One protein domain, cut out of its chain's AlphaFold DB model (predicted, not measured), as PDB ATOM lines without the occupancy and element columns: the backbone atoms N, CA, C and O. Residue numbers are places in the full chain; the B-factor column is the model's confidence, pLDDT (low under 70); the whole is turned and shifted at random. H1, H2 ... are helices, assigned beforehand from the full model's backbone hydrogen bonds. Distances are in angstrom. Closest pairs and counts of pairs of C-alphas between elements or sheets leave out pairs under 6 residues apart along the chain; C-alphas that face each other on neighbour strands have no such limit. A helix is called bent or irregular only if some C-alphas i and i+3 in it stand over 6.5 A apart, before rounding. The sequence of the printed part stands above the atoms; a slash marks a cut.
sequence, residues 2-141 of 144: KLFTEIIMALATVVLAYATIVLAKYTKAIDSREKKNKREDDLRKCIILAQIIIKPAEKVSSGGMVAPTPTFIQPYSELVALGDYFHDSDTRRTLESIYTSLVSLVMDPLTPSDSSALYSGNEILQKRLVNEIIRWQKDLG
ATOM      1  N   LYS A   2     301.738 311.041 291.824       68.69
ATOM      2  CA  LYS A   2     302.482 309.821 291.409       68.69
ATOM      3  C   LYS A   2     301.991 308.490 292.015       68.69
ATOM      4  O   LYS A   2     301.839 307.518 291.285       68.69
ATOM      5  N   LEU A   3     301.669 308.478 293.310       72.25
ATOM      6  CA  LEU A   3     301.238 307.269 294.029       72.25
ATOM      7  C   LEU A   3     299.920 306.682 293.485       72.25
ATOM      8  O   LEU A   3     299.741 305.472 293.418       72.25
ATOM      9  N   PHE A   4     298.999 307.548 293.055       68.44
ATOM     10  CA  PHE A   4     297.698 307.137 292.521       68.44
ATOM     11  C   PHE A   4     297.841 306.470 291.147       68.44
ATOM     12  O   PHE A   4     297.215 305.449 290.879       68.44
ATOM     13  N   THR A   5     298.714 307.009 290.294       74.62
ATOM     14  CA  THR A   5     299.048 306.421 288.989       74.62
ATOM     15  C   THR A   5     299.740 305.062 289.108       74.62
ATOM     16  O   THR A   5     299.427 304.166 288.333       74.62
ATOM     17  N   GLU A   6     300.623 304.869 290.092       76.38
ATOM     18  CA  GLU A   6     301.288 303.576 290.323       76.38
ATOM     19  C   GLU A   6     300.302 302.489 290.768       76.38
ATOM     20  O   GLU A   6     300.357 301.368 290.263       76.38
ATOM     21  N   ILE A   7     299.346 302.830 291.640       78.12
ATOM     22  CA  ILE A   7     298.295 301.901 292.078       78.12
ATOM     23  C   ILE A   7     297.385 301.514 290.907       78.12
ATOM     24  O   ILE A   7     297.089 300.333 290.730       78.12
ATOM     25  N   ILE A   8     296.976 302.482 290.079       79.81
ATOM     26  CA  ILE A   8     296.140 302.221 288.898       79.81
ATOM     27  C   ILE A   8     296.878 301.324 287.899       79.81
ATOM     28  O   ILE A   8     296.287 300.373 287.388       79.81
ATOM     29  N   MET A   9     298.168 301.577 287.652       77.00
ATOM     30  CA  MET A   9     298.964 300.718 286.774       77.00
ATOM     31  C   MET A   9     299.114 299.310 287.345       77.00
ATOM     32  O   MET A   9     298.908 298.351 286.613       77.00
ATOM     33  N   ALA A  10     299.396 299.154 288.641       78.38
ATOM     34  CA  ALA A  10     299.489 297.835 289.268       78.38
ATOM     35  C   ALA A  10     298.176 297.042 289.146       78.38
ATOM     36  O   ALA A  10     298.196 295.865 288.785       78.38
ATOM     37  N   LEU A  11     297.032 297.698 289.367       80.44
ATOM     38  CA  LEU A  11     295.707 297.096 289.199       80.44
ATOM     39  C   LEU A  11     295.440 296.694 287.746       80.44
ATOM     40  O   LEU A  11     294.987 295.579 287.495       80.44
ATOM     41  N   ALA A  12     295.771 297.561 286.787       79.81
ATOM     42  CA  ALA A  12     295.632 297.259 285.367       79.81
ATOM     43  C   ALA A  12     296.485 296.047 284.960       79.81
ATOM     44  O   ALA A  12     295.990 295.163 284.265       79.81
ATOM     45  N   THR A  13     297.726 295.947 285.450       84.44
ATOM     46  CA  THR A  13     298.616 294.810 285.167       84.44
ATOM     47  C   THR A  13     298.074 293.502 285.744       84.44
ATOM     48  O   THR A  13     298.120 292.473 285.072       84.44
ATOM     49  N   VAL A  14     297.511 293.525 286.959       82.50
ATOM     50  CA  VAL A  14     296.889 292.341 287.580       82.50
ATOM     51  C   VAL A  14     295.645 291.899 286.807       82.50
ATOM     52  O   VAL A  14     295.480 290.709 286.544       82.50
ATOM     53  N   VAL A  15     294.797 292.843 286.389       85.88
ATOM     54  CA  VAL A  15     293.616 292.547 285.561       85.88
ATOM     55  C   VAL A  15     294.034 291.960 284.211       85.88
ATOM     56  O   VAL A  15     293.460 290.961 283.776       85.88
ATOM     57  N   LEU A  16     295.068 292.519 283.578       85.75
ATOM     58  CA  LEU A  16     295.597 292.021 282.309       85.75
ATOM     59  C   LEU A  16     296.174 290.603 282.455       85.75
ATOM     60  O   LEU A  16     295.897 289.737 281.628       85.75
ATOM     61  N   ALA A  17     296.925 290.340 283.529       83.19
ATOM     62  CA  ALA A  17     297.477 289.019 283.831       83.19
ATOM     63  C   ALA A  17     296.380 287.982 284.124       83.19
ATOM     64  O   ALA A  17     296.465 286.830 283.700       83.19
ATOM     65  N   TYR A  18     295.314 288.379 284.818       85.88
ATOM     66  CA  TYR A  18     294.176 287.495 285.044       85.88
ATOM     67  C   TYR A  18     293.449 287.169 283.731       85.88
ATOM     68  O   TYR A  18     293.155 286.004 283.457       85.88
ATOM     69  N   ALA A  19     293.221 288.177 282.885       85.38
ATOM     70  CA  ALA A  19     292.592 287.997 281.581       85.38
ATOM     71  C   ALA A  19     293.394 287.045 280.677       85.38
ATOM     72  O   ALA A  19     292.805 286.157 280.058       85.38
ATOM     73  N   THR A  20     294.728 287.155 280.644       84.06
ATOM     74  CA  THR A  20     295.580 286.250 279.852       84.06
ATOM     75  C   THR A  20     295.547 284.813 280.369       84.06
ATOM     76  O   THR A  20     295.462 283.886 279.565       84.06
ATOM     77  N   ILE A  21     295.525 284.597 281.691       85.31
ATOM     78  CA  ILE A  21     295.383 283.254 282.282       85.31
ATOM     79  C   ILE A  21     294.034 282.625 281.910       85.31
ATOM     80  O   ILE A  21     293.976 281.442 281.565       85.31
ATOM     81  N   VAL A  22     292.943 283.394 281.972       84.00
ATOM     82  CA  VAL A  22     291.608 282.914 281.584       84.00
ATOM     83  C   VAL A  22     291.575 282.563 280.095       84.00
ATOM     84  O   VAL A  22     291.109 281.480 279.737       84.00
ATOM     85  N   LEU A  23     292.142 283.415 279.237       82.56
ATOM     86  CA  LEU A  23     292.230 283.168 277.798       82.56
ATOM     87  C   LEU A  23     293.057 281.911 277.483       82.56
ATOM     88  O   LEU A  23     292.655 281.094 276.657       82.56
ATOM     89  N   ALA A  24     294.177 281.706 278.182       80.44
ATOM     90  CA  ALA A  24     295.028 280.522 278.039       80.44
ATOM     91  C   ALA A  24     294.310 279.230 278.468       80.44
ATOM     92  O   ALA A  24     294.416 278.195 277.809       80.44
ATOM     93  N   LYS A  25     293.528 279.274 279.555       82.62
ATOM     94  CA  LYS A  25     292.702 278.131 279.977       82.62
ATOM     95  C   LYS A  25     291.611 277.818 278.955       82.62
ATOM     96  O   LYS A  25     291.390 276.649 278.647       82.62
ATOM     97  N   TYR A  26     290.952 278.847 278.425       79.25
ATOM     98  CA  TYR A  26     289.872 278.687 277.457       79.25
ATOM     99  C   TYR A  26     290.375 278.144 276.113       79.25
ATOM    100  O   TYR A  26     289.826 277.177 275.595       79.25
ATOM    101  N   THR A  27     291.477 278.690 275.593       76.50
ATOM    102  CA  THR A  27     292.130 278.195 274.367       76.50
ATOM    103  C   THR A  27     292.603 276.750 274.514       76.50
ATOM    104  O   THR A  27     292.335 275.935 273.636       76.50
ATOM    105  N   LYS A  28     293.203 276.381 275.655       77.69
ATOM    106  CA  LYS A  28     293.570 274.984 275.943       77.69
ATOM    107  C   LYS A  28     292.352 274.053 275.984       77.69
ATOM    108  O   LYS A  28     292.435 272.914 275.528       77.69
ATOM    109  N   ALA A  29     291.225 274.515 276.526       77.56
ATOM    110  CA  ALA A  29     289.987 273.739 276.548       77.56
ATOM    111  C   ALA A  29     289.396 273.549 275.139       77.56
ATOM    112  O   ALA A  29     288.925 272.456 274.828       77.56
ATOM    113  N   ILE A  30     289.463 274.576 274.282       80.19
ATOM    114  CA  ILE A  30     289.055 274.483 272.873       80.19
ATOM    115  C   ILE A  30     289.936 273.481 272.127       80.19
ATOM    116  O   ILE A  30     289.398 272.545 271.547       80.19
ATOM    117  N   ASP A  31     291.261 273.615 272.214       83.62
ATOM    118  CA  ASP A  31     292.212 272.707 271.558       83.62
ATOM    119  C   ASP A  31     292.011 271.253 272.020       83.62
ATOM    120  O   ASP A  31     291.964 270.323 271.217       83.62
ATOM    121  N   SER A  32     291.783 271.039 273.322       83.00
ATOM    122  CA  SER A  32     291.467 269.709 273.851       83.00
ATOM    123  C   SER A  32     290.155 269.150 273.298       83.00
ATOM    124  O   SER A  32     290.055 267.942 273.072       83.00
ATOM    125  N   ARG A  33     289.136 269.994 273.115       84.81
ATOM    126  CA  ARG A  33     287.843 269.582 272.560       84.81
ATOM    127  C   ARG A  33     287.959 269.277 271.072       84.81
ATOM    128  O   ARG A  33     287.405 268.285 270.622       84.81
ATOM    129  N   GLU A  34     288.705 270.085 270.333       88.38
ATOM    130  CA  GLU A  34     288.950 269.902 268.905       88.38
ATOM    131  C   GLU A  34     289.735 268.616 268.637       88.38
ATOM    132  O   GLU A  34     289.319 267.802 267.816       88.38
ATOM    133  N   LYS A  35     290.793 268.351 269.415       87.19
ATOM    134  CA  LYS A  35     291.535 267.081 269.369       87.19
ATOM    135  C   LYS A  35     290.647 265.878 269.663       87.19
ATOM    136  O   LYS A  35     290.755 264.856 268.986       87.19
ATOM    137  N   LYS A  36     289.761 265.994 270.659       88.31
ATOM    138  CA  LYS A  36     288.799 264.936 270.985       88.31
ATOM    139  C   LYS A  36     287.820 264.700 269.832       88.31
ATOM    140  O   LYS A  36     287.660 263.556 269.426       88.31
ATOM    141  N   ASN A  37     287.222 265.759 269.287       90.00
ATOM    142  CA  ASN A  37     286.293 265.660 268.161       90.00
ATOM    143  C   ASN A  37     286.972 265.034 266.938       90.00
ATOM    144  O   ASN A  37     286.432 264.104 266.355       90.00
ATOM    145  N   LYS A  38     288.192 265.474 266.609       92.19
ATOM    146  CA  LYS A  38     288.983 264.901 265.516       92.19
ATOM    147  C   LYS A  38     289.226 263.405 265.719       92.19
ATOM    148  O   LYS A  38     289.004 262.627 264.801       92.19
ATOM    149  N   ARG A  39     289.622 262.990 266.929       93.00
ATOM    150  CA  ARG A  39     289.779 261.567 267.269       93.00
ATOM    151  C   ARG A  39     288.476 260.790 267.074       93.00
ATOM    152  O   ARG A  39     288.517 259.689 266.542       93.00
ATOM    153  N   GLU A  40     287.345 261.323 267.529       94.19
ATOM    154  CA  GLU A  40     286.046 260.660 267.361       94.19
ATOM    155  C   GLU A  40     285.651 260.542 265.883       94.19
ATOM    156  O   GLU A  40     285.186 259.483 265.460       94.19
ATOM    157  N   ASP A  41     285.884 261.584 265.085       95.00
ATOM    158  CA  ASP A  41     285.636 261.568 263.642       95.00
ATOM    159  C   ASP A  41     286.533 260.559 262.918       95.00
ATOM    160  O   ASP A  41     286.053 259.800 262.074       95.00
ATOM    161  N   ASP A  42     287.817 260.499 263.267       95.12
ATOM    162  CA  ASP A  42     288.761 259.559 262.666       95.12
ATOM    163  C   ASP A  42     288.432 258.103 263.050       95.12
ATOM    164  O   ASP A  42     288.413 257.232 262.181       95.12
ATOM    165  N   LEU A  43     288.016 257.837 264.296       95.25
ATOM    166  CA  LEU A  43     287.501 256.520 264.705       95.25
ATOM    167  C   LEU A  43     286.233 256.121 263.933       95.25
ATOM    168  O   LEU A  43     286.090 254.968 263.519       95.25
ATOM    169  N   ARG A  44     285.309 257.064 263.703       94.94
ATOM    170  CA  ARG A  44     284.112 256.814 262.882       94.94
ATOM    171  C   ARG A  44     284.485 256.479 261.439       94.94
ATOM    172  O   ARG A  44     283.903 255.552 260.880       94.94
ATOM    173  N   LYS A  45     285.467 257.173 260.854       95.38
ATOM    174  CA  LYS A  45     285.990 256.841 259.517       95.38
ATOM    175  C   LYS A  45     286.592 255.440 259.486       95.38
ATOM    176  O   LYS A  45     286.230 254.681 258.593       95.38
ATOM    177  N   CYS A  46     287.419 255.062 260.468       95.31
ATOM    178  CA  CYS A  46     287.963 253.702 260.569       95.31
ATOM    179  C   CYS A  46     286.854 252.644 260.516       95.31
ATOM    180  O   CYS A  46     286.937 251.689 259.746       95.31
ATOM    181  N   ILE A  47     285.778 252.848 261.287       94.88
ATOM    182  CA  ILE A  47     284.626 251.941 261.314       94.88
ATOM    183  C   ILE A  47     283.958 251.847 259.937       94.88
ATOM    184  O   ILE A  47     283.706 250.740 259.468       94.88
ATOM    185  N   ILE A  48     283.675 252.982 259.289       94.19
ATOM    186  CA  ILE A  48     283.012 253.010 257.975       94.19
ATOM    187  C   ILE A  48     283.878 252.304 256.924       94.19
ATOM    188  O   ILE A  48     283.385 251.442 256.199       94.19
ATOM    189  N   LEU A  49     285.171 252.622 256.871       93.62
ATOM    190  CA  LEU A  49     286.117 252.034 255.920       93.62
ATOM    191  C   LEU A  49     286.261 250.525 256.129       93.62
ATOM    192  O   LEU A  49     286.174 249.755 255.174       93.62
ATOM    193  N   ALA A  50     286.391 250.078 257.379       92.06
ATOM    194  CA  ALA A  50     286.442 248.658 257.697       92.06
ATOM    195  C   ALA A  50     285.134 247.937 257.336       92.06
ATOM    196  O   ALA A  50     285.172 246.829 256.810       92.06
ATOM    197  N   GLN A  51     283.974 248.564 257.550       91.31
ATOM    198  CA  GLN A  51     282.687 248.009 257.121       91.31
ATOM    199  C   GLN A  51     282.579 247.883 255.598       91.31
ATOM    200  O   GLN A  51     281.987 246.914 255.128       91.31
ATOM    201  N   ILE A  52     283.147 248.822 254.835       88.69
ATOM    202  CA  ILE A  52     283.222 248.733 253.369       88.69
ATOM    203  C   ILE A  52     284.115 247.559 252.949       88.69
ATOM    204  O   ILE A  52     283.731 246.799 252.070       88.69
ATOM    205  N   ILE A  53     285.265 247.363 253.600       86.69
ATOM    206  CA  ILE A  53     286.175 246.238 253.317       86.69
ATOM    207  C   ILE A  53     285.532 244.883 253.666       86.69
ATOM    208  O   ILE A  53     285.732 243.893 252.959       86.69
ATOM    209  N   ILE A  54     284.755 244.827 254.755       86.38
ATOM    210  CA  ILE A  54     284.062 243.610 255.204       86.38
ATOM    211  C   ILE A  54     282.830 243.304 254.352       86.38
ATOM    212  O   ILE A  54     282.541 242.130 254.144       86.38
ATOM    213  N   LYS A  55     282.078 244.308 253.883       75.88
ATOM    214  CA  LYS A  55     280.920 244.087 253.006       75.88
ATOM    215  C   LYS A  55     281.411 243.815 251.581       75.88
ATOM    216  O   LYS A  55     281.790 244.762 250.895       75.88
ATOM    217  N   PRO A  56     281.389 242.562 251.092       58.44
ATOM    218  CA  PRO A  56     281.783 242.301 249.718       58.44
ATOM    219  C   PRO A  56     280.836 243.037 248.764       58.44
ATOM    220  O   PRO A  56     279.617 243.018 248.945       58.44
ATOM    221  N   ALA A  57     281.391 243.681 247.737       53.19
ATOM    222  CA  ALA A  57     280.596 244.186 246.629       53.19
ATOM    223  C   ALA A  57     279.862 243.007 245.963       53.19
ATOM    224  O   ALA A  57     280.474 241.982 245.661       53.19
ATOM    225  N   GLU A  58     278.565 243.166 245.703       42.84
ATOM    226  CA  GLU A  58     277.630 242.182 245.123       42.84
ATOM    227  C   GLU A  58     277.981 241.650 243.712       42.84
ATOM    228  O   GLU A  58     277.132 241.085 243.026       42.84
ATOM    229  N   LYS A  59     279.218 241.775 243.229       40.75
ATOM    230  CA  LYS A  59     279.636 241.217 241.936       40.75
ATOM    231  C   LYS A  59     281.010 240.568 242.013       40.75
ATOM    232  O   LYS A  59     281.966 241.020 241.394       40.75
ATOM    233  N   VAL A  60     281.068 239.427 242.689       42.59
ATOM    234  CA  VAL A  60     282.001 238.368 242.292       42.59
ATOM    235  C   VAL A  60     281.313 237.622 241.149       42.59
ATOM    236  O   VAL A  60     280.551 236.687 241.373       42.59
ATOM    237  N   SER A  61     281.485 238.097 239.909       37.69
ATOM    238  CA  SER A  61     281.047 237.297 238.760       37.69
ATOM    239  C   SER A  61     281.821 235.980 238.784       37.69
ATOM    240  O   SER A  61     283.008 235.976 239.121       37.69
ATOM    241  N   SER A  62     281.149 234.885 238.446       37.59
ATOM    242  CA  SER A  62     281.565 233.481 238.585       37.59
ATOM    243  C   SER A  62     282.837 233.054 237.816       37.59
ATOM    244  O   SER A  62     283.017 231.872 237.553       37.59
ATOM    245  N   GLY A  63     283.718 233.993 237.460       44.28
ATOM    246  CA  GLY A  63     285.019 233.792 236.812       44.28
ATOM    247  C   GLY A  63     286.244 234.160 237.667       44.28
ATOM    248  O   GLY A  63     287.354 234.139 237.152       44.28
ATOM    249  N   GLY A  64     286.082 234.507 238.949       46.69
ATOM    250  CA  GLY A  64     287.183 234.474 239.930       46.69
ATOM    251  C   GLY A  64     288.286 235.538 239.820       46.69
ATOM    252  O   GLY A  64     289.229 235.484 240.600       46.69
ATOM    253  N   MET A  65     288.185 236.522 238.921       47.25
ATOM    254  CA  MET A  65     289.110 237.663 238.879       47.25
ATOM    255  C   MET A  65     288.338 238.980 238.942       47.25
ATOM    256  O   MET A  65     287.764 239.437 237.955       47.25
ATOM    257  N   VAL A  66     288.315 239.595 240.124       51.19
ATOM    258  CA  VAL A  66     287.942 241.005 240.268       51.19
ATOM    259  C   VAL A  66     289.205 241.800 239.972       51.19
ATOM    260  O   VAL A  66     290.133 241.798 240.776       51.19
ATOM    261  N   ALA A  67     289.264 242.449 238.809       56.53
ATOM    262  CA  ALA A  67     290.311 243.429 238.553       56.53
ATOM    263  C   ALA A  67     290.212 244.513 239.644       56.53
ATOM    264  O   ALA A  67     289.130 245.089 239.809       56.53
ATOM    265  N   PRO A  68     291.275 244.772 240.423       61.16
ATOM    266  CA  PRO A  68     291.225 245.786 241.462       61.16
ATOM    267  C   PRO A  68     291.020 247.150 240.797       61.16
ATOM    268  O   PRO A  68     291.871 247.650 240.070       61.16
ATOM    269  N   THR A  69     289.844 247.741 240.991       63.00
ATOM    270  CA  THR A  69     289.548 249.090 240.506       63.00
ATOM    271  C   THR A  69     290.021 250.116 241.536       63.00
ATOM    272  O   THR A  69     290.082 249.802 242.728       63.00
ATOM    273  N   PRO A  70     290.301 251.372 241.145       63.91
ATOM    274  CA  PRO A  70     290.648 252.428 242.100       63.91
ATOM    275  C   PRO A  70     289.632 252.561 243.247       63.91
ATOM    276  O   PRO A  70     290.010 252.733 244.402       63.91
ATOM    277  N   THR A  71     288.343 252.378 242.946       69.62
ATOM    278  CA  THR A  71     287.243 252.389 243.924       69.62
ATOM    279  C   THR A  71     287.317 251.236 244.926       69.62
ATOM    280  O   THR A  71     286.897 251.389 246.069       69.62
ATOM    281  N   PHE A  72     287.860 250.085 244.526       76.69
ATOM    282  CA  PHE A  72     288.078 248.948 245.419       76.69
ATOM    283  C   PHE A  72     289.292 249.151 246.337       76.69
ATOM    284  O   PHE A  72     289.270 248.726 247.488       76.69
ATOM    285  N   ILE A  73     290.345 249.814 245.846       81.69
ATOM    286  CA  ILE A  73     291.589 250.046 246.602       81.69
ATOM    287  C   ILE A  73     291.447 251.192 247.604       81.69
ATOM    288  O   ILE A  73     292.035 251.139 248.686       81.69
ATOM    289  N   GLN A  74     290.669 252.219 247.261       86.38
ATOM    290  CA  GLN A  74     290.546 253.442 248.051       86.38
ATOM    291  C   GLN A  74     290.284 253.187 249.553       86.38
ATOM    292  O   GLN A  74     291.040 253.734 250.361       86.38
ATOM    293  N   PRO A  75     289.346 252.306 249.967       89.81
ATOM    294  CA  PRO A  75     289.115 252.023 251.382       89.81
ATOM    295  C   PRO A  75     290.341 251.479 252.126       89.81
ATOM    296  O   PRO A  75     290.552 251.825 253.285       89.81
ATOM    297  N   TYR A  76     291.175 250.669 251.465       90.62
ATOM    298  CA  TYR A  76     292.418 250.158 252.050       90.62
ATOM    299  C   TYR A  76     293.423 251.290 252.250       90.62
ATOM    300  O   TYR A  76     294.017 251.396 253.317       90.62
ATOM    301  N   SER A  77     293.573 252.166 251.253       93.19
ATOM    302  CA  SER A  77     294.508 253.295 251.322       93.19
ATOM    303  C   SER A  77     294.156 254.282 252.442       93.19
ATOM    304  O   SER A  77     295.023 254.683 253.218       93.19
ATOM    305  N   GLU A  78     292.870 254.619 252.578       93.31
ATOM    306  CA  GLU A  78     292.394 255.554 253.597       93.31
ATOM    307  C   GLU A  78     292.484 254.936 254.993       93.31
ATOM    308  O   GLU A  78     292.839 255.616 255.955       93.31
ATOM    309  N   LEU A  79     292.228 253.632 255.110       94.00
ATOM    310  CA  LEU A  79     292.344 252.934 256.381       94.00
ATOM    311  C   LEU A  79     293.811 252.769 256.819       94.00
ATOM    312  O   LEU A  79     294.094 252.883 258.009       94.00
ATOM    313  N   VAL A  80     294.749 252.579 255.880       94.56
ATOM    314  CA  VAL A  80     296.200 252.603 256.162       94.56
ATOM    315  C   VAL A  80     296.632 253.976 256.685       94.56
ATOM    316  O   VAL A  80     297.404 254.051 257.639       94.56
ATOM    317  N   ALA A  81     296.105 255.067 256.118       94.00
ATOM    318  CA  ALA A  81     296.405 256.424 256.585       94.00
ATOM    319  C   ALA A  81     295.927 256.684 258.028       94.00
ATOM    320  O   ALA A  81     296.508 257.509 258.730       94.00
ATOM    321  N   LEU A  82     294.911 255.951 258.491       94.50
ATOM    322  CA  LEU A  82     294.410 255.970 259.870       94.50
ATOM    323  C   LEU A  82     295.072 254.897 260.761       94.50
ATOM    324  O   LEU A  82     294.540 254.529 261.810       94.50
ATOM    325  N   GLY A  83     296.252 254.405 260.366       90.88
ATOM    326  CA  GLY A  83     296.971 253.299 261.006       90.88
ATOM    327  C   GLY A  83     297.282 253.472 262.499       90.88
ATOM    328  O   GLY A  83     297.490 252.477 263.191       90.88
ATOM    329  N   ASP A  84     297.287 254.702 263.016       91.88
ATOM    330  CA  ASP A  84     297.548 254.996 264.433       91.88
ATOM    331  C   ASP A  84     296.384 254.614 265.359       91.88
ATOM    332  O   ASP A  84     296.559 254.523 266.573       91.88
ATOM    333  N   TYR A  85     295.198 254.361 264.798       92.25
ATOM    334  CA  TYR A  85     294.013 253.954 265.554       92.25
ATOM    335  C   TYR A  85     293.864 252.432 265.686       92.25
ATOM    336  O   TYR A  85     292.937 251.973 266.350       92.25
ATOM    337  N   PHE A  86     294.742 251.636 265.070       94.00
ATOM    338  CA  PHE A  86     294.710 250.177 265.195       94.00
ATOM    339  C   PHE A  86     295.236 249.723 266.554       94.00
ATOM    340  O   PHE A  86     296.314 250.134 266.984       94.00
ATOM    341  N   HIS A  87     294.506 248.818 267.204       93.00
ATOM    342  CA  HIS A  87     294.949 248.240 268.469       93.00
ATOM    343  C   HIS A  87     295.904 247.063 268.269       93.00
ATOM    344  O   HIS A  87     296.772 246.826 269.108       93.00
ATOM    345  N   ASP A  88     295.714 246.297 267.196       90.94
ATOM    346  CA  ASP A  88     296.569 245.176 266.827       90.94
ATOM    347  C   ASP A  88     297.527 245.548 265.683       90.94
ATOM    348  O   ASP A  88     297.119 245.768 264.535       90.94
ATOM    349  N   SER A  89     298.829 245.551 265.985       91.00
ATOM    350  CA  SER A  89     299.886 245.822 265.006       91.00
ATOM    351  C   SER A  89     299.909 244.816 263.859       91.00
ATOM    352  O   SER A  89     300.291 245.170 262.743       91.00
ATOM    353  N   ASP A  90     299.493 243.571 264.098       92.06
ATOM    354  CA  ASP A  90     299.465 242.553 263.047       92.06
ATOM    355  C   ASP A  90     298.306 242.785 262.074       92.06
ATOM    356  O   ASP A  90     298.458 242.573 260.870       92.06
ATOM    357  N   THR A  91     297.167 243.284 262.561       92.06
ATOM    358  CA  THR A  91     296.056 243.715 261.701       92.06
ATOM    359  C   THR A  91     296.499 244.849 260.780       92.06
ATOM    360  O   THR A  91     296.272 244.774 259.571       92.06
ATOM    361  N   ARG A  92     297.212 245.845 261.320       93.75
ATOM    362  CA  ARG A  92     297.790 246.941 260.529       93.75
ATOM    363  C   ARG A  92     298.765 246.433 259.462       93.75
ATOM    364  O   ARG A  92     298.615 246.771 258.293       93.75
ATOM    365  N   ARG A  93     299.721 245.577 259.835       93.38
ATOM    366  CA  ARG A  93     300.680 244.987 258.880       93.38
ATOM    367  C   ARG A  93     299.985 244.194 257.774       93.38
ATOM    368  O   ARG A  93     300.381 244.269 256.614       93.38
ATOM    369  N   THR A  94     298.941 243.445 258.126       92.06
ATOM    370  CA  THR A  94     298.148 242.674 257.158       92.06
ATOM    371  C   THR A  94     297.449 243.606 256.165       92.06
ATOM    372  O   THR A  94     297.500 243.365 254.962       92.06
ATOM    373  N   LEU A  95     296.857 244.701 256.653       93.38
ATOM    374  CA  LEU A  95     296.229 245.726 255.819       93.38
ATOM    375  C   LEU A  95     297.231 246.379 254.851       93.38
ATOM    376  O   LEU A  95     296.953 246.469 253.658       93.38
ATOM    377  N   GLU A  96     298.398 246.799 255.348       93.25
ATOM    378  CA  GLU A  96     299.461 247.419 254.541       93.25
ATOM    379  C   GLU A  96     299.987 246.463 253.453       93.25
ATOM    380  O   GLU A  96     300.195 246.868 252.306       93.25
ATOM    381  N   SER A  97     300.145 245.177 253.788       91.06
ATOM    382  CA  SER A  97     300.557 244.128 252.845       91.06
ATOM    383  C   SER A  97     299.533 243.922 251.721       91.06
ATOM    384  O   SER A  97     299.887 243.906 250.537       91.06
ATOM    385  N   ILE A  98     298.245 243.839 252.072       88.62
ATOM    386  CA  ILE A  98     297.152 243.713 251.098       88.62
ATOM    387  C   ILE A  98     297.081 244.955 250.212       88.62
ATOM    388  O   ILE A  98     297.015 244.828 248.993       88.62
ATOM    389  N   TYR A  99     297.160 246.152 250.797       89.75
ATOM    390  CA  TYR A  99     297.167 247.405 250.043       89.75
ATOM    391  C   TYR A  99     298.320 247.457 249.030       89.75
ATOM    392  O   TYR A  99     298.095 247.735 247.855       89.75
ATOM    393  N   THR A 100     299.538 247.109 249.450       88.75
ATOM    394  CA  THR A 100     300.718 247.080 248.567       88.75
ATOM    395  C   THR A 100     300.544 246.086 247.416       88.75
ATOM    396  O   THR A 100     300.894 246.382 246.271       88.75
ATOM    397  N   SER A 101     299.946 244.928 247.701       85.50
ATOM    398  CA  SER A 101     299.647 243.901 246.696       85.50
ATOM    399  C   SER A 101     298.588 244.378 245.695       85.50
ATOM    400  O   SER A 101     298.748 244.197 244.490       85.50
ATOM    401  N   LEU A 102     297.538 245.056 246.172       82.75
ATOM    402  CA  LEU A 102     296.492 245.643 245.331       82.75
ATOM    403  C   LEU A 102     297.022 246.770 244.434       82.75
ATOM    404  O   LEU A 102     296.657 246.842 243.264       82.75
ATOM    405  N   VAL A 103     297.895 247.633 244.958       84.44
ATOM    406  CA  VAL A 103     298.532 248.703 244.172       84.44
ATOM    407  C   VAL A 103     299.442 248.117 243.098       84.44
ATOM    408  O   VAL A 103     299.377 248.549 241.950       84.44
ATOM    409  N   SER A 104     300.247 247.109 243.446       82.12
ATOM    410  CA  SER A 104     301.113 246.412 242.485       82.12
ATOM    411  C   SER A 104     300.306 245.810 241.334       82.12
ATOM    412  O   SER A 104     300.677 245.971 240.179       82.12
ATOM    413  N   LEU A 105     299.152 245.209 241.640       77.06
ATOM    414  CA  LEU A 105     298.226 244.663 240.648       77.06
ATOM    415  C   LEU A 105     297.629 245.708 239.697       77.06
ATOM    416  O   LEU A 105     297.359 245.400 238.538       77.06
ATOM    417  N   VAL A 106     297.394 246.932 240.175       77.69
ATOM    418  CA  VAL A 106     296.896 248.029 239.330       77.69
ATOM    419  C   VAL A 106     297.999 248.619 238.463       77.69
ATOM    420  O   VAL A 106     297.736 248.989 237.320       77.69
ATOM    421  N   MET A 107     299.218 248.710 238.993       79.31
ATOM    422  CA  MET A 107     300.360 249.266 238.270       79.31
ATOM    423  C   MET A 107     300.935 248.296 237.232       79.31
ATOM    424  O   MET A 107     301.358 248.743 236.168       79.31
ATOM    425  N   ASP A 108     300.935 246.992 237.516       73.69
ATOM    426  CA  ASP A 108     301.446 245.951 236.621       73.69
ATOM    427  C   ASP A 108     300.469 244.758 236.524       73.69
ATOM    428  O   ASP A 108     300.661 243.712 237.154       73.69
ATOM    429  N   PRO A 109     299.400 244.891 235.717       65.62
ATOM    430  CA  PRO A 109     298.374 243.858 235.569       65.62
ATOM    431  C   PRO A 109     298.847 242.611 234.798       65.62
ATOM    432  O   PRO A 109     298.093 241.643 234.699       65.62
ATOM    433  N   LEU A 110     300.062 242.618 234.231       60.97
ATOM    434  CA  LEU A 110     300.655 241.472 233.528       60.97
ATOM    435  C   LEU A 110     301.449 240.559 234.470       60.97
ATOM    436  O   LEU A 110     301.799 239.439 234.091       60.97
ATOM    437  N   THR A 111     301.710 241.011 235.697       58.22
ATOM    438  CA  THR A 111     302.366 240.194 236.713       58.22
ATOM    439  C   THR A 111     301.361 239.190 237.282       58.22
ATOM    440  O   THR A 111     300.320 239.598 237.804       58.22
ATOM    441  N   PRO A 112     301.631 237.873 237.220       54.84
ATOM    442  CA  PRO A 112     300.767 236.884 237.846       54.84
ATOM    443  C   PRO A 112     300.791 237.090 239.363       54.84
ATOM    444  O   PRO A 112     301.738 236.696 240.041       54.84
ATOM    445  N   SER A 113     299.761 237.736 239.910       60.75
ATOM    446  CA  SER A 113     299.581 237.788 241.358       60.75
ATOM    447  C   SER A 113     299.007 236.466 241.835       60.75
ATOM    448  O   SER A 113     298.059 235.956 241.232       60.75
ATOM    449  N   ASP A 114     299.507 235.969 242.960       65.88
ATOM    450  CA  ASP A 114     298.861 234.887 243.689       65.88
ATOM    451  C   ASP A 114     297.545 235.399 244.298       65.88
ATOM    452  O   ASP A 114     297.465 235.838 245.449       65.88
ATOM    453  N   SER A 115     296.494 235.387 243.479       65.88
ATOM    454  CA  SER A 115     295.148 235.814 243.854       65.88
ATOM    455  C   SER A 115     294.602 234.994 245.025       65.88
ATOM    456  O   SER A 115     293.785 235.504 245.791       65.88
ATOM    457  N   SER A 116     295.099 233.767 245.225       69.00
ATOM    458  CA  SER A 116     294.731 232.908 246.350       69.00
ATOM    459  C   SER A 116     295.338 233.389 247.674       69.00
ATOM    460  O   SER A 116     294.642 233.444 248.696       69.00
ATOM    461  N   ALA A 117     296.598 233.833 247.659       74.56
ATOM    462  CA  ALA A 117     297.248 234.440 248.819       74.56
ATOM    463  C   ALA A 117     296.598 235.783 249.188       74.56
ATOM    464  O   ALA A 117     296.342 236.049 250.363       74.56
ATOM    465  N   LEU A 118     296.253 236.603 248.190       78.75
ATOM    466  CA  LEU A 118     295.556 237.870 248.420       78.75
ATOM    467  C   LEU A 118     294.145 237.651 248.984       78.75
ATOM    468  O   LEU A 118     293.739 238.342 249.918       78.75
ATOM    469  N   TYR A 119     293.413 236.670 248.452       76.19
ATOM    470  CA  TYR A 119     292.069 236.332 248.914       76.19
ATOM    471  C   TYR A 119     292.081 235.800 250.354       76.19
ATOM    472  O   TYR A 119     291.360 236.314 251.208       76.19
ATOM    473  N   SER A 120     292.955 234.835 250.659       80.44
ATOM    474  CA  SER A 120     293.101 234.290 252.017       80.44
ATOM    475  C   SER A 120     293.590 235.339 253.023       80.44
ATOM    476  O   SER A 120     293.060 235.429 254.132       80.44
ATOM    477  N   GLY A 121     294.537 236.195 252.625       83.50
ATOM    478  CA  GLY A 121     294.963 237.349 253.414       83.50
ATOM    479  C   GLY A 121     293.806 238.305 253.703       83.50
ATOM    480  O   GLY A 121     293.637 238.742 254.844       83.50
ATOM    481  N   ASN A 122     292.963 238.581 252.705       85.31
ATOM    482  CA  ASN A 122     291.805 239.451 252.866       85.31
ATOM    483  C   ASN A 122     290.732 238.847 253.786       85.31
ATOM    484  O   ASN A 122     290.193 239.552 254.634       85.31
ATOM    485  N   GLU A 123     290.463 237.542 253.709       85.25
ATOM    486  CA  GLU A 123     289.560 236.875 254.659       85.25
ATOM    487  C   GLU A 123     290.072 236.961 256.107       85.25
ATOM    488  O   GLU A 123     289.294 237.186 257.043       85.25
ATOM    489  N   ILE A 124     291.386 236.807 256.312       89.06
ATOM    490  CA  ILE A 124     292.017 236.978 257.629       89.06
ATOM    491  C   ILE A 124     291.858 238.424 258.107       89.06
ATOM    492  O   ILE A 124     291.479 238.652 259.260       89.06
ATOM    493  N   LEU A 125     292.117 239.396 257.228       90.88
ATOM    494  CA  LEU A 125     291.953 240.812 257.533       90.88
ATOM    495  C   LEU A 125     290.506 241.130 257.923       90.88
ATOM    496  O   LEU A 125     290.296 241.759 258.954       90.88
ATOM    497  N   GLN A 126     289.509 240.665 257.168       90.06
ATOM    498  CA  GLN A 126     288.096 240.914 257.467       90.06
ATOM    499  C   GLN A 126     287.714 240.429 258.870       90.06
ATOM    500  O   GLN A 126     287.095 241.173 259.632       90.06
ATOM    501  N   LYS A 127     288.146 239.222 259.263       90.19
ATOM    502  CA  LYS A 127     287.916 238.694 260.621       90.19
ATOM    503  C   LYS A 127     288.556 239.574 261.695       90.19
ATOM    504  O   LYS A 127     287.949 239.818 262.738       90.19
ATOM    505  N   ARG A 128     289.771 240.065 261.449       93.50
ATOM    506  CA  ARG A 128     290.477 240.966 262.369       93.50
ATOM    507  C   ARG A 128     289.813 242.342 262.454       93.50
ATOM    508  O   ARG A 128     289.639 242.865 263.551       93.50
ATOM    509  N   LEU A 129     289.357 242.884 261.326       93.56
ATOM    510  CA  LEU A 129     288.661 244.167 261.256       93.56
ATOM    511  C   LEU A 129     287.336 244.160 262.021       93.56
ATOM    512  O   LEU A 129     286.992 245.173 262.619       93.56
ATOM    513  N   VAL A 130     286.620 243.033 262.088       93.44
ATOM    514  CA  VAL A 130     285.435 242.913 262.959       93.44
ATOM    515  C   VAL A 130     285.801 243.191 264.423       93.44
ATOM    516  O   VAL A 130     285.093 243.929 265.110       93.44
ATOM    517  N   ASN A 131     286.930 242.656 264.894       93.81
ATOM    518  CA  ASN A 131     287.398 242.896 266.259       93.81
ATOM    519  C   ASN A 131     287.847 244.349 266.468       93.81
ATOM    520  O   ASN A 131     287.536 244.927 267.510       93.81
ATOM    521  N   GLU A 132     288.533 244.952 265.493       94.62
ATOM    522  CA  GLU A 132     288.903 246.375 265.546       94.62
ATOM    523  C   GLU A 132     287.671 247.286 265.558       94.62
ATOM    524  O   GLU A 132     287.604 248.190 266.383       94.62
ATOM    525  N   ILE A 133     286.633 247.000 264.761       94.25
ATOM    526  CA  ILE A 133     285.367 247.750 264.795       94.25
ATOM    527  C   ILE A 133     284.765 247.732 266.200       94.25
ATOM    528  O   ILE A 133     284.349 248.775 266.699       94.25
ATOM    529  N   ILE A 134     284.735 246.573 266.865       93.19
ATOM    530  CA  ILE A 134     284.224 246.474 268.239       93.19
ATOM    531  C   ILE A 134     285.061 247.341 269.193       93.19
ATOM    532  O   ILE A 134     284.498 248.003 270.067       93.19
ATOM    533  N   ARG A 135     286.390 247.369 269.032       94.75
ATOM    534  CA  ARG A 135     287.283 248.202 269.854       94.75
ATOM    535  C   ARG A 135     287.084 249.694 269.587       94.75
ATOM    536  O   ARG A 135     286.867 250.434 270.536       94.75
ATOM    537  N   TRP A 136     287.026 250.128 268.330       95.38
ATOM    538  CA  TRP A 136     286.741 251.524 267.979       95.38
ATOM    539  C   TRP A 136     285.370 251.986 268.482       95.38
ATOM    540  O   TRP A 136     285.222 253.107 268.957       95.38
ATOM    541  N   GLN A 137     284.360 251.116 268.444       93.50
ATOM    542  CA  GLN A 137     283.046 251.418 269.014       93.50
ATOM    543  C   GLN A 137     283.094 251.555 270.548       93.50
ATOM    544  O   GLN A 137     282.402 252.407 271.106       93.50
ATOM    545  N   LYS A 138     283.927 250.762 271.238       93.31
ATOM    546  CA  LYS A 138     284.202 250.942 272.676       93.31
ATOM    547  C   LYS A 138     284.937 252.256 272.950       93.31
ATOM    548  O   LYS A 138     284.550 252.968 273.870       93.31
ATOM    549  N   ASP A 139     285.915 252.620 272.124       91.81
ATOM    550  CA  ASP A 139     286.655 253.885 272.236       91.81
ATOM    551  C   ASP A 139     285.785 255.128 272.031       91.81
ATOM    552  O   ASP A 139     286.088 256.194 272.577       91.81
ATOM    553  N   LEU A 140     284.712 254.990 271.247       91.56
ATOM    554  CA  LEU A 140     283.662 255.996 271.077       91.56
ATOM    555  C   LEU A 140     282.655 256.018 272.241       91.56
ATOM    556  O   LEU A 140     281.823 256.920 272.307       91.56
ATOM    557  N   GLY A 141     282.716 255.052 273.161       89.12
ATOM    558  CA  GLY A 141     281.790 254.931 274.288       89.12
ATOM    559  C   GLY A 141     280.419 254.351 273.922       89.12
ATOM    560  O   GLY A 141     279.481 254.480 274.708       89.12
TER     561      GLY A 141
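What this domain is: This is residues 2 to 141 of the 144 residues of an uncharacterized protein of Ignavibacteriae bacterium (UniProt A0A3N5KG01). A long helical arm sticks out of a small, compact head: residues 2 to 38 of H1 stand free, and the far end of H1 joins H2, H3 and H4 in the head. There the four helices form a ring of contacts, H1 to H2 to H3 to H4 and back to H1. The printed part has 140 residues with four named helices, H1 to H4 in chain order, and no named strand; its class is all helix. The whole is extended, with a radius of gyration of the C-alphas of 25.8 A and spans of 94 by 33 by 25 A, the arm making the length.

How they stand to each other: H1, residues 2 to 54, touches H2, residues 70 to 81, with residues 46 to 53 alone; the closest C-alphas, of Leu 49 and Pro 75, are 5.4 A apart. This helical hairpin has a steep tilt of 43 degrees, opposite ways. H2 and H3, residues 89 to 107, touch as another helical hairpin at 34 degrees, opposite ways, a tilt only just shallow; the closest C-alphas, of Tyr 76 and Tyr 99, are 5.8 A apart. H4, residues 115 to 139, touches H3 at a steep 45 degrees, closest at the C-alphas of Thr 91 and Arg 128, 6.3 A. H4 touches H1 at a steep 40 degrees, closest at the C-alphas of Ile 54 and Gln 126, 5.4 A. The helix packing is mostly crossed. H1 and H3 are apart, as are H2 and H4. Every O i to N i+4 pair is within hydrogen-bond range in H1 and H3, against 6 of 8 in H2 and 20 of 21 in H4.

Where its parts are: H1 runs 77.7 A from C-alpha 2 at (302.482, 309.821, 291.409) to C-alpha 54 at (284.062, 243.610, 255.204). H2 measures 16.1 A and is only just irregular: C-alphas 72 and 75 are 6.8 A apart. H3 measures 27.0 A. H4 measures 34.7 A, has a kink of 28 degrees near residue 129, and ends at C-alpha 139 at (286.655, 253.885, 272.236).

The domain as a whole: The C-alphas farthest apart, of Lys 2 and Gly 63, are 95.2 A apart. The printed part has no cut, and the link from H1 to H2 is long. Confidence is under 70 at residues 2, 4, 56 to 71 and 109 to 116.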